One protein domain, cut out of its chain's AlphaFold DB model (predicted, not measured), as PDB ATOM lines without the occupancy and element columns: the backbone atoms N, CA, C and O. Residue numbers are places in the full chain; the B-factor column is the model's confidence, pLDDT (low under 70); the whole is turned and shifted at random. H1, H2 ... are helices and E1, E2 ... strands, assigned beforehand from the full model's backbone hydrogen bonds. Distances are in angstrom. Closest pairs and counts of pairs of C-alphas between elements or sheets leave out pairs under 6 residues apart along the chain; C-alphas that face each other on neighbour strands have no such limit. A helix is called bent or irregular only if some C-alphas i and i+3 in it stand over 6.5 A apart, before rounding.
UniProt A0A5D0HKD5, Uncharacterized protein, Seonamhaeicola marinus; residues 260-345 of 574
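AT A GLANCE: This is residues 260 to 345 of the 574 residues of an uncharacterized protein of Seonamhaeicola marinus (UniProt A0A5D0HKD5). A strongly twisted sheet of three strands, made of a long bent hairpin E1 and E2 with the short strand E5 beside E2, is covered on one face by two helices, H1 and H2. A second, small hairpin, E3 and E4, packs on H1, whose first part lies between it and the larger sheet. The printed part has 86 residues, with two named helices and five named strands in the order H1 E1 E2 H2 E3 E4 E5; the larger sheet has the order E1, E2, E5 and is mixed, the smaller one is antiparallel. The class is mixed, helices and strands; the whole is compact, with a radius of gyration of the C-alphas of 12.8 A and spans of 38 by 28 by 17 A.

IN THESE COORDINATES: E1, residues 285 to 295, begins with C-alpha 285 at (127.971, 133.943, 170.829), is 24.5 A long and bends by 69 degrees at residue 290. E2, residues 300 to 309, is 26.3 A long and bends by 56 degrees at residue 303. E5, residues 340 to 344, is 13.1 A long and ends with C-alpha 344 at (134.100, 139.548, 166.440). H1, residues 264 to 281, begins with C-alpha 264 at (147.437, 129.551, 184.410) and is 25.0 A long. It is irregular, with C-alphas 274 and 277 7.6 A apart, and has a kink of 53 degrees near residue 275. H2, residues 312 to 324, is 18.8 A long. E3 is residues 326 to 329, 9.7 A, and E4 residues 332 to 335, 9.8 A.

HOW THE PARTS SIT: The hairpin E1 and E2 is antiparallel at 162 degrees, with N 291 and O 304 at 2.8 A, within hydrogen-bond range. E2 and E5 are parallel at 47 degrees, with N 341 and O 305 at 2.8 A. H1 and H2 are on the same face of this sheet, two layers, helices over one face of a sheet. H1, at a height over the sheet of 8.8 A, runs along the strands, at 4 degrees to E2 on the local plane; its closest C-alphas to E2 are those of Tyr 265 and Lys 303, 6.3 A apart. H2, at a height over the sheet of 9.3 A, runs slantwise to the strands, at 35 degrees to E2 on the local plane. H1 and H2 are close but not clearly touching, with the C-alphas of Ile 279 and Leu 318 closest at 7.2 A. In the hairpin E3 and E4, N 334 and O 327 are 2.8 A apart; the closest C-alphas of H1 and E3 are those of Leu 271 and Ile 327, at 6.2 A. In H2 every O i to N i+4 pair is within hydrogen-bond range, in H1 12 of 14.

THE WHOLE: The C-alphas farthest apart, of Ala 260 and Ile 311, are 38.6 A apart. The printed part has no cut, and the links between its named elements are tight. Mean pLDDT of the printed part is 88.8; residue 260 and residues 297 to 300 are under 70.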
ATOM      1  N   ALA A 260     151.714 130.893 194.447       59.66
ATOM      2  CA  ALA A 260     152.837 130.719 193.530       59.66
ATOM      3  C   ALA A 260     152.733 129.423 192.708       59.66
ATOM      4  O   ALA A 260     153.470 129.249 191.736       59.66
ATOM      5  N   THR A 261     151.859 128.498 193.116       70.75
ATOM      6  CA  THR A 261     151.720 127.183 192.485       70.75
ATOM      7  C   THR A 261     150.520 127.067 191.554       70.75
ATOM      8  O   THR A 261     150.541 126.172 190.711       70.75
ATOM      9  N   THR A 262     149.508 127.941 191.656       75.19
ATOM     10  CA  THR A 262     148.344 127.893 190.758       75.19
ATOM     11  C   THR A 262     148.785 128.157 189.318       75.19
ATOM     12  O   THR A 262     149.226 129.253 188.971       75.19
ATOM     13  N   SER A 263     148.697 127.136 188.468       83.38
ATOM     14  CA  SER A 263     149.062 127.266 187.056       83.38
ATOM     15  C   SER A 263     148.007 128.069 186.292       83.38
ATOM     16  O   SER A 263     146.817 127.932 186.568       83.38
ATOM     17  N   GLU A 264     148.405 128.852 185.280       83.38
ATOM     18  CA  GLU A 264     147.437 129.551 184.410       83.38
ATOM     19  C   GLU A 264     146.426 128.590 183.763       83.38
ATOM     20  O   GLU A 264     145.280 128.960 183.535       83.38
ATOM     21  N   TYR A 265     146.831 127.343 183.509       83.62
ATOM     22  CA  TYR A 265     145.956 126.294 182.989       83.62
ATOM     23  C   TYR A 265     144.820 125.975 183.953       83.62
ATOM     24  O   TYR A 265     143.663 125.975 183.551       83.62
ATOM     25  N   GLU A 266     145.144 125.771 185.229       88.19
ATOM     26  CA  GLU A 266     144.136 125.532 186.257       88.19
ATOM     27  C   GLU A 266     143.194 126.735 186.403       88.19
ATOM     28  O   GLU A 266     141.985 126.561 186.553       88.19
ATOM     29  N   VAL A 267     143.730 127.957 186.305       90.19
ATOM     30  CA  VAL A 267     142.919 129.179 186.331       90.19
ATOM     31  C   VAL A 267     141.923 129.197 185.175       90.19
ATOM     32  O   VAL A 267     140.728 129.384 185.403       90.19
ATOM     33  N   VAL A 268     142.394 128.978 183.945       93.00
ATOM     34  CA  VAL A 268     141.547 128.971 182.745       93.00
ATOM     35  C   VAL A 268     140.526 127.844 182.789       93.00
ATOM     36  O   VAL A 268     139.369 128.088 182.464       93.00
ATOM     37  N   ASP A 269     140.918 126.642 183.211       90.81
ATOM     38  CA  ASP A 269     140.013 125.496 183.305       90.81
ATOM     39  C   ASP A 269     138.881 125.780 184.292       90.81
ATOM     40  O   ASP A 269     137.712 125.674 183.930       90.81
ATOM     41  N   ARG A 270     139.194 126.268 185.497       93.25
ATOM     42  CA  ARG A 270     138.146 126.570 186.476       93.25
ATOM     43  C   ARG A 270     137.314 127.806 186.111       93.25
ATOM     44  O   ARG A 270     136.124 127.853 186.428       93.25
ATOM     45  N   LEU A 271     137.901 128.821 185.465       94.50
ATOM     46  CA  LEU A 271     137.140 129.951 184.913       94.50
ATOM     47  C   LEU A 271     136.177 129.474 183.824       94.50
ATOM     48  O   LEU A 271     135.014 129.878 183.831       94.50
ATOM     49  N   MET A 272     136.644 128.608 182.924       94.31
ATOM     50  CA  MET A 272     135.832 128.004 181.876       94.31
ATOM     51  C   MET A 272     134.684 127.215 182.505       94.31
ATOM     52  O   MET A 272     133.537 127.550 182.250       94.31
ATOM     53  N   ASP A 273     134.955 126.286 183.424       94.50
ATOM     54  CA  ASP A 273     133.919 125.491 184.100       94.50
ATOM     55  C   ASP A 273     132.850 126.365 184.779       94.50
ATOM     56  O   ASP A 273     131.652 126.086 184.709       94.50
ATOM     57  N   LYS A 274     133.268 127.473 185.408       96.62
ATOM     58  CA  LYS A 274     132.361 128.386 186.117       96.62
ATOM     59  C   LYS A 274     131.523 129.268 185.187       96.62
ATOM     60  O   LYS A 274     130.372 129.575 185.512       96.62
ATOM     61  N   TYR A 275     132.099 129.754 184.087       96.75
ATOM     62  CA  TYR A 275     131.484 130.787 183.243       96.75
ATOM     63  C   TYR A 275     130.988 130.281 181.891       96.75
ATOM     64  O   TYR A 275     130.241 131.007 181.238       96.75
ATOM     65  N   TYR A 276     131.317 129.053 181.496       95.06
ATOM     66  CA  TYR A 276     130.969 128.478 180.199       95.06
ATOM     67  C   TYR A 276     129.477 128.600 179.871       95.06
ATOM     68  O   TYR A 276     129.113 129.206 178.866       95.06
ATOM     69  N   GLU A 277     128.604 128.129 180.764       95.62
ATOM     70  CA  GLU A 277     127.149 128.191 180.568       95.62
ATOM     71  C   GLU A 277     126.617 129.626 180.485       95.62
ATOM     72  O   GLU A 277     125.649 129.894 179.777       95.62
ATOM     73  N   LYS A 278     127.252 130.574 181.185       96.69
ATOM     74  CA  LYS A 278     126.871 131.990 181.116       96.69
ATOM     75  C   LYS A 278     127.276 132.594 179.779       96.69
ATOM     76  O   LYS A 278     126.445 133.234 179.150       96.69
ATOM     77  N   ILE A 279     128.515 132.354 179.344       96.56
ATOM     78  CA  ILE A 279     129.052 132.832 178.063       96.56
ATOM     79  C   ILE A 279     128.223 132.268 176.905       96.56
ATOM     80  O   ILE A 279     127.786 133.019 176.042       96.56
ATOM     81  N   ARG A 280     127.944 130.960 176.919       93.62
ATOM     82  CA  ARG A 280     127.181 130.269 175.870       93.62
ATOM     83  C   ARG A 280     125.760 130.814 175.696       93.62
ATOM     84  O   ARG A 280     125.242 130.823 174.584       93.62
ATOM     85  N   ARG A 281     125.115 131.254 176.781       95.62
ATOM     86  CA  ARG A 281     123.743 131.789 176.746       95.62
ATOM     87  C   ARG A 281     123.653 133.212 176.199       95.62
ATOM     88  O   ARG A 281     122.547 133.646 175.886       95.62
ATOM     89  N   ILE A 282     124.774 133.925 176.077       95.69
ATOM     90  CA  ILE A 282     124.795 135.273 175.504       95.69
ATOM     91  C   ILE A 282     124.366 135.183 174.039       95.69
ATOM     92  O   ILE A 282     124.976 134.485 173.220       95.69
ATOM     93  N   LYS A 283     123.298 135.902 173.691       94.19
ATOM     94  CA  LYS A 283     122.772 135.919 172.324       94.19
ATOM     95  C   LYS A 283     123.844 136.455 171.377       94.19
ATOM     96  O   LYS A 283     124.356 137.545 171.586       94.19
ATOM     97  N   GLY A 284     124.140 135.701 170.320       91.38
ATOM     98  CA  GLY A 284     125.144 136.056 169.314       91.38
ATOM     99  C   GLY A 284     126.541 135.489 169.566       91.38
ATOM    100  O   GLY A 284     127.393 135.641 168.700       91.38
ATOM    101  N   VAL A 285     126.781 134.797 170.686       93.00
ATOM    102  CA  VAL A 285     127.971 133.943 170.829       93.00
ATOM    103  C   VAL A 285     127.812 132.704 169.944       93.00
ATOM    104  O   VAL A 285     126.759 132.058 169.938       93.00
ATOM    105  N   VAL A 286     128.858 132.391 169.176       91.62
ATOM    106  CA  VAL A 286     128.874 131.278 168.210       91.62
ATOM    107  C   VAL A 286     129.927 130.225 168.517       91.62
ATOM    108  O   VAL A 286     129.759 129.079 168.116       91.62
ATOM    109  N   SER A 287     130.998 130.573 169.227       92.44
ATOM    110  CA  SER A 287     132.059 129.624 169.562       92.44
ATOM    111  C   SER A 287     132.729 130.003 170.882       92.44
ATOM    112  O   SER A 287     132.928 131.185 171.170       92.44
ATOM    113  N   VAL A 288     133.023 128.994 171.705       94.62
ATOM    114  CA  VAL A 288     133.719 129.135 172.992       94.62
ATOM    115  C   VAL A 288     134.752 128.018 173.113       94.62
ATOM    116  O   VAL A 288     134.415 126.832 173.059       94.62
ATOM    117  N   GLY A 289     136.019 128.383 173.302       92.38
ATOM    118  CA  GLY A 289     137.119 127.421 173.374       92.38
ATOM    119  C   GLY A 289     138.297 127.904 174.212       92.38
ATOM    120  O   GLY A 289     138.409 129.079 174.551       92.38
ATOM    121  N   LYS A 290     139.202 126.981 174.558       92.75
ATOM    122  CA  LYS A 290     140.431 127.284 175.312       92.75
ATOM    123  C   LYS A 290     141.617 127.405 174.359       92.75
ATOM    124  O   LYS A 290     142.110 126.384 173.882       92.75
ATOM    125  N   ASN A 291     142.148 128.603 174.154       89.12
ATOM    126  CA  ASN A 291     143.270 128.857 173.245       89.12
ATOM    127  C   ASN A 291     144.587 129.108 174.010       89.12
ATOM    128  O   ASN A 291     144.576 129.422 175.200       89.12
ATOM    129  N   THR A 292     145.729 128.906 173.355       85.06
ATOM    130  CA  THR A 292     147.057 129.307 173.831       85.06
ATOM    131  C   THR A 292     147.648 130.260 172.802       85.06
ATOM    132  O   THR A 292     147.729 129.902 171.634       85.06
ATOM    133  N   TYR A 293     148.091 131.448 173.205       83.00
ATOM    134  CA  TYR A 293     148.744 132.382 172.284       83.00
ATOM    135  C   TYR A 293     150.070 132.878 172.852       83.00
ATOM    136  O   TYR A 293     150.247 132.942 174.067       83.00
ATOM    137  N   LEU A 294     151.008 133.209 171.965       78.75
ATOM    138  CA  LEU A 294     152.245 133.885 172.335       78.75
ATOM    139  C   LEU A 294     151.946 135.372 172.536       78.75
ATOM    140  O   LEU A 294     151.587 136.064 171.585       78.75
ATOM    141  N   ASP A 295     152.072 135.855 173.766       75.81
ATOM    142  CA  ASP A 295     151.977 137.277 174.072       75.81
ATOM    143  C   ASP A 295     153.249 137.974 173.580       75.81
ATOM    144  O   ASP A 295     154.340 137.743 174.101       75.81
ATOM    145  N   GLU A 296     153.112 138.806 172.548       79.06
ATOM    146  CA  GLU A 296     154.232 139.488 171.891       79.06
ATOM    147  C   GLU A 296     155.007 140.410 172.842       79.06
ATOM    148  O   GLU A 296     156.213 140.585 172.671       79.06
ATOM    149  N   ASN A 297     154.350 140.954 173.873       69.38
ATOM    150  CA  ASN A 297     154.987 141.873 174.817       69.38
ATOM    151  C   ASN A 297     155.869 141.132 175.823       69.38
ATOM    152  O   ASN A 297     156.936 141.613 176.199       69.38
ATOM    153  N   THR A 298     155.408 139.972 176.293       69.69
ATOM    154  CA  THR A 298     156.103 139.204 177.337       69.69
ATOM    155  C   THR A 298     156.965 138.078 176.766       69.69
ATOM    156  O   THR A 298     157.849 137.565 177.454       69.69
ATOM    157  N   GLY A 299     156.718 137.670 175.519       65.50
ATOM    158  CA  GLY A 299     157.294 136.470 174.918       65.50
ATOM    159  C   GLY A 299     156.842 135.180 175.612       65.50
ATOM    160  O   GLY A 299     157.507 134.150 175.477       65.50
ATOM    161  N   LEU A 300     155.759 135.231 176.396       65.50
ATOM    162  CA  LEU A 300     155.214 134.095 177.134       65.50
ATOM    163  C   LEU A 300     153.973 133.553 176.431       65.50
ATOM    164  O   LEU A 300     153.136 134.302 175.932       65.50
ATOM    165  N   PHE A 301     153.834 132.232 176.427       73.81
ATOM    166  CA  PHE A 301     152.584 131.601 176.027       73.81
ATOM    167  C   PHE A 301     151.566 131.741 177.153       73.81
ATOM    168  O   PHE A 301     151.824 131.281 178.265       73.81
ATOM    169  N   ARG A 302     150.416 132.340 176.850       83.69
ATOM    170  CA  ARG A 302     149.310 132.518 177.792       83.69
ATOM    171  C   ARG A 302     148.134 131.650 177.386       83.69
ATOM    172  O   ARG A 302     147.783 131.578 176.203       83.69
ATOM    173  N   LYS A 303     147.517 130.994 178.368       88.75
ATOM    174  CA  LYS A 303     146.265 130.258 178.160       88.75
ATOM    175  C   LYS A 303     145.087 131.218 178.327       88.75
ATOM    176  O   LYS A 303     145.062 131.999 179.272       88.75
ATOM    177  N   ILE A 304     144.119 131.160 177.416       93.62
ATOM    178  CA  ILE A 304     142.940 132.033 177.403       93.62
ATOM    179  C   ILE A 304     141.662 131.271 177.053       93.62
ATOM    180  O   ILE A 304     141.696 130.196 176.453       93.62
ATOM    181  N   ILE A 305     140.532 131.868 177.410       95.50
ATOM    182  CA  ILE A 305     139.191 131.543 176.938       95.50
ATOM    183  C   ILE A 305     138.915 132.455 175.747       95.50
ATOM    184  O   ILE A 305     138.849 133.673 175.885       95.50
ATOM    185  N   GLU A 306     138.770 131.878 174.567       94.69
ATOM    186  CA  GLU A 306     138.448 132.608 173.349       94.69
ATOM    187  C   GLU A 306     136.954 132.469 173.054       94.69
ATOM    188  O   GLU A 306     136.405 131.367 173.124       94.69
ATOM    189  N   VAL A 307     136.298 133.594 172.764       94.94
ATOM    190  CA  VAL A 307     134.855 133.653 172.509       94.94
ATOM    191  C   VAL A 307     134.604 134.378 171.200       94.94
ATOM    192  O   VAL A 307     134.896 135.566 171.094       94.94
ATOM    193  N   GLU A 308     134.025 133.690 170.224       93.62
ATOM    194  CA  GLU A 308     133.572 134.306 168.977       93.62
ATOM    195  C   GLU A 308     132.105 134.715 169.059       93.62
ATOM    196  O   GLU A 308     131.256 133.959 169.546       93.62
ATOM    197  N   PHE A 309     131.802 135.909 168.552       94.25
ATOM    198  CA  PHE A 309     130.462 136.484 168.578       94.25
ATOM    199  C   PHE A 309     130.144 137.279 167.305       94.25
ATOM    200  O   PHE A 309     131.052 137.755 166.626       94.25
ATOM    201  N   THR A 310     128.852 137.444 167.004       91.62
ATOM    202  CA  THR A 310     128.369 138.016 165.731       91.62
ATOM    203  C   THR A 310     127.627 139.343 165.848       91.62
ATOM    204  O   THR A 310     127.335 139.971 164.835       91.62
ATOM    205  N   ILE A 311     127.292 139.795 167.060       92.88
ATOM    206  CA  ILE A 311     126.504 141.022 167.269       92.88
ATOM    207  C   ILE A 311     127.088 141.901 168.374       92.88
ATOM    208  O   ILE A 311     127.629 141.406 169.362       92.88
ATOM    209  N   GLN A 312     126.900 143.215 168.248       93.44
ATOM    210  CA  GLN A 312     127.410 144.210 169.197       93.44
ATOM    211  C   GLN A 312     126.901 143.997 170.632       93.44
ATOM    212  O   GLN A 312     127.660 144.136 171.587       93.44
ATOM    213  N   THR A 313     125.637 143.592 170.805       95.88
ATOM    214  CA  THR A 313     125.064 143.353 172.143       95.88
ATOM    215  C   THR A 313     125.771 142.213 172.878       95.88
ATOM    216  O   THR A 313     125.961 142.292 174.090       95.88
ATOM    217  N   ALA A 314     126.238 141.188 172.155       94.81
ATOM    218  CA  ALA A 314     127.041 140.113 172.732       94.81
ATOM    219  C   ALA A 314     128.372 140.648 173.269       94.81
ATOM    220  O   ALA A 314     128.814 140.247 174.342       94.81
ATOM    221  N   GLN A 315     128.992 141.587 172.549       95.12
ATOM    222  CA  GLN A 315     130.232 142.229 172.971       95.12
ATOM    223  C   GLN A 315     130.059 142.961 174.304       95.12
ATOM    224  O   GLN A 315     130.881 142.812 175.207       95.12
ATOM    225  N   GLU A 316     128.984 143.736 174.447       95.81
ATOM    226  CA  GLU A 316     128.685 144.478 175.675       95.81
ATOM    227  C   GLU A 316     128.413 143.546 176.859       95.81
ATOM    228  O   GLU A 316     128.911 143.783 177.963       95.81
ATOM    229  N   GLU A 317     127.648 142.472 176.644       97.00
ATOM    230  CA  GLU A 317     127.398 141.453 177.667       97.00
ATOM    231  C   GLU A 317     128.684 140.726 178.070       97.00
ATOM    232  O   GLU A 317     128.937 140.551 179.266       97.00
ATOM    233  N   LEU A 318     129.540 140.380 177.103       94.88
ATOM    234  CA  LEU A 318     130.856 139.806 177.368       94.88
ATOM    235  C   LEU A 318     131.723 140.778 178.169       94.88
ATOM    236  O   LEU A 318     132.303 140.358 179.163       94.88
ATOM    237  N   TYR A 319     131.760 142.072 177.836       94.31
ATOM    238  CA  TYR A 319     132.514 143.068 178.609       94.31
ATOM    239  C   TYR A 319     131.985 143.266 180.036       94.31
ATOM    240  O   TYR A 319     132.758 143.481 180.973       94.31
ATOM    241  N   LYS A 320     130.670 143.181 180.246       95.31
ATOM    242  CA  LYS A 320     130.096 143.181 181.601       95.31
ATOM    243  C   LYS A 320     130.518 141.925 182.361       95.31
ATOM    244  O   LYS A 320     130.905 142.006 183.530       95.31
ATOM    245  N   LEU A 321     130.485 140.769 181.699       94.25
ATOM    246  CA  LEU A 321     130.878 139.497 182.293       94.25
ATOM    247  C   LEU A 321     132.381 139.440 182.598       94.25
ATOM    248  O   LEU A 321     132.751 138.939 183.653       94.25
ATOM    249  N   THR A 322     133.254 139.982 181.746       90.44
ATOM    250  CA  THR A 322     134.706 139.994 181.992       90.44
ATOM    251  C   THR A 322     135.083 140.839 183.200       90.44
ATOM    252  O   THR A 322     135.952 140.439 183.973       90.44
ATOM    253  N   ASN A 323     134.406 141.970 183.401       90.25
ATOM    254  CA  ASN A 323     134.668 142.869 184.524       90.25
ATOM    255  C   ASN A 323     134.085 142.376 185.857       90.25
ATOM    256  O   ASN A 323     134.581 142.754 186.915       90.25
ATOM    257  N   THR A 324     133.052 141.531 185.821       91.19
ATOM    258  CA  THR A 324     132.407 140.971 187.026       91.19
ATOM    259  C   THR A 324     132.831 139.535 187.325       91.19
ATOM    260  O   THR A 324     132.665 139.047 188.444       91.19
ATOM    261  N   GLY A 325     133.363 138.833 186.327       91.31
ATOM    262  CA  GLY A 325     133.750 137.441 186.415       91.31
ATOM    263  C   GLY A 325     135.056 137.269 187.175       91.31
ATOM    264  O   GLY A 325     136.064 137.889 186.845       91.31
ATOM    265  N   SER A 326     135.061 136.390 188.169       93.56
ATOM    266  CA  SER A 326     136.273 135.980 188.860       93.56
ATOM    267  C   SER A 326     136.135 134.579 189.443       93.56
ATOM    268  O   SER A 326     135.031 134.066 189.657       93.56
ATOM    269  N   ILE A 327     137.260 133.940 189.724       92.62
ATOM    270  CA  ILE A 327     137.306 132.716 190.510       92.62
ATOM    271  C   ILE A 327     138.345 132.849 191.603       92.62
ATOM    272  O   ILE A 327     139.424 133.387 191.371       92.62
ATOM    273  N   THR A 328     138.014 132.347 192.786       88.56
ATOM    274  CA  THR A 328     138.983 132.214 193.865       88.56
ATOM    275  C   THR A 328     139.508 130.787 193.855       88.56
ATOM    276  O   THR A 328     138.736 129.846 194.044       88.56
ATOM    277  N   ILE A 329     140.800 130.620 193.578       82.88
ATOM    278  CA  ILE A 329     141.495 129.332 193.657       82.88
ATOM    279  C   ILE A 329     142.446 129.433 194.830       82.88
ATOM    280  O   ILE A 329     143.296 130.325 194.875       82.88
ATOM    281  N   ASP A 330     142.235 128.549 195.798       82.75
ATOM    282  CA  ASP A 330     142.833 128.624 197.123       82.75
ATOM    283  C   ASP A 330     142.524 129.975 197.785       82.75
ATOM    284  O   ASP A 330     141.457 130.142 198.373       82.75
ATOM    285  N   TYR A 331     143.412 130.959 197.643       73.00
ATOM    286  CA  TYR A 331     143.272 132.292 198.245       73.00
ATOM    287  C   TYR A 331     143.495 133.429 197.244       73.00
ATOM    288  O   TYR A 331     143.443 134.596 197.624       73.00
ATOM    289  N   ASN A 332     143.727 133.107 195.969       72.38
ATOM    290  CA  ASN A 332     143.877 134.089 194.902       72.38
ATOM    291  C   ASN A 332     142.572 134.257 194.153       72.38
ATOM    292  O   ASN A 332     141.980 133.269 193.726       72.38
ATOM    293  N   THR A 333     142.190 135.506 193.906       83.56
ATOM    294  CA  THR A 333     141.087 135.820 193.000       83.56
ATOM    295  C   THR A 333     141.641 136.172 191.625       83.56
ATOM    296  O   THR A 333     142.358 137.156 191.473       83.56
ATOM    297  N   PHE A 334     141.295 135.366 190.628       87.69
ATOM    298  CA  PHE A 334     141.639 135.569 189.224       87.69
ATOM    299  C   PHE A 334     140.428 136.125 188.487       87.69
ATOM    300  O   PHE A 334     139.324 135.600 188.641       87.69
ATOM    301  N   TYR A 335     140.617 137.175 187.691       91.12
ATOM    302  CA  TYR A 335     139.522 137.849 186.998       91.12
ATOM    303  C   TYR A 335     139.395 137.369 185.559       91.12
ATOM    304  O   TYR A 335     140.380 137.198 184.850       91.12
ATOM    305  N   LEU A 336     138.158 137.205 185.099       92.75
ATOM    306  CA  LEU A 336     137.854 136.711 183.761       92.75
ATOM    307  C   LEU A 336     138.411 137.636 182.669       92.75
ATOM    308  O   LEU A 336     138.859 137.140 181.642       92.75
ATOM    309  N   LYS A 337     138.454 138.956 182.896       93.00
ATOM    310  CA  LYS A 337     139.047 139.935 181.964       93.00
ATOM    311  C   LYS A 337     140.496 139.642 181.564       93.00
ATOM    312  O   LYS A 337     140.890 140.013 180.467       93.00
ATOM    313  N   ASP A 338     141.270 138.979 182.424       89.31
ATOM    314  CA  ASP A 338     142.692 138.718 182.169       89.31
ATOM    315  C   ASP A 338     142.905 137.465 181.303       89.31
ATOM    316  O   ASP A 338     144.014 137.236 180.811       89.31
ATOM    317  N   TYR A 339     141.841 136.671 181.120       93.62
ATOM    318  CA  TYR A 339     141.860 135.379 180.440       93.62
ATOM    319  C   TYR A 339     140.827 135.260 179.314       93.62
ATOM    320  O   TYR A 339     140.950 134.344 178.513       93.62
ATOM    321  N   LEU A 340     139.818 136.130 179.221       95.06
ATOM    322  CA  LEU A 340     138.790 136.071 178.180       95.06
ATOM    323  C   LEU A 340     139.133 137.003 177.017       95.06
ATOM    324  O   LEU A 340     139.270 138.212 177.195       95.06
ATOM    325  N   ARG A 341     139.196 136.443 175.809       94.69
ATOM    326  CA  ARG A 341     139.428 137.163 174.557       94.69
ATOM    327  C   ARG A 341     138.179 137.100 173.669       94.69
ATOM    328  O   ARG A 341     137.929 136.056 173.064       94.69
ATOM    329  N   PRO A 342     137.406 138.191 173.563       93.62
ATOM    330  CA  PRO A 342     136.285 138.260 172.639       93.62
ATOM    331  C   PRO A 342     136.795 138.545 171.213       93.62
ATOM    332  O   PRO A 342     137.615 139.440 171.009       93.62
ATOM    333  N   LEU A 343     136.308 137.792 170.228       91.12
ATOM    334  CA  LEU A 343     136.609 137.942 168.805       91.12
ATOM    335  C   LEU A 343     135.310 138.173 168.033       91.12
ATOM    336  O   LEU A 343     134.401 137.347 168.065       91.12
ATOM    337  N   TYR A 344     135.220 139.303 167.339       91.12
ATOM    338  CA  TYR A 344     134.100 139.548 166.440       91.12
ATOM    339  C   TYR A 344     134.278 138.719 165.168       91.12
ATOM    340  O   TYR A 344     135.364 138.716 164.586       91.12
ATOM    341  N   THR A 345     133.217 138.046 164.734       85.88
ATOM    342  CA  THR A 345     133.159 137.375 163.436       85.88
ATOM    343  C   THR A 345     131.829 137.657 162.747       85.88
ATOM    344  O   THR A 345     130.809 137.832 163.407       85.88
TER     345      THR A 345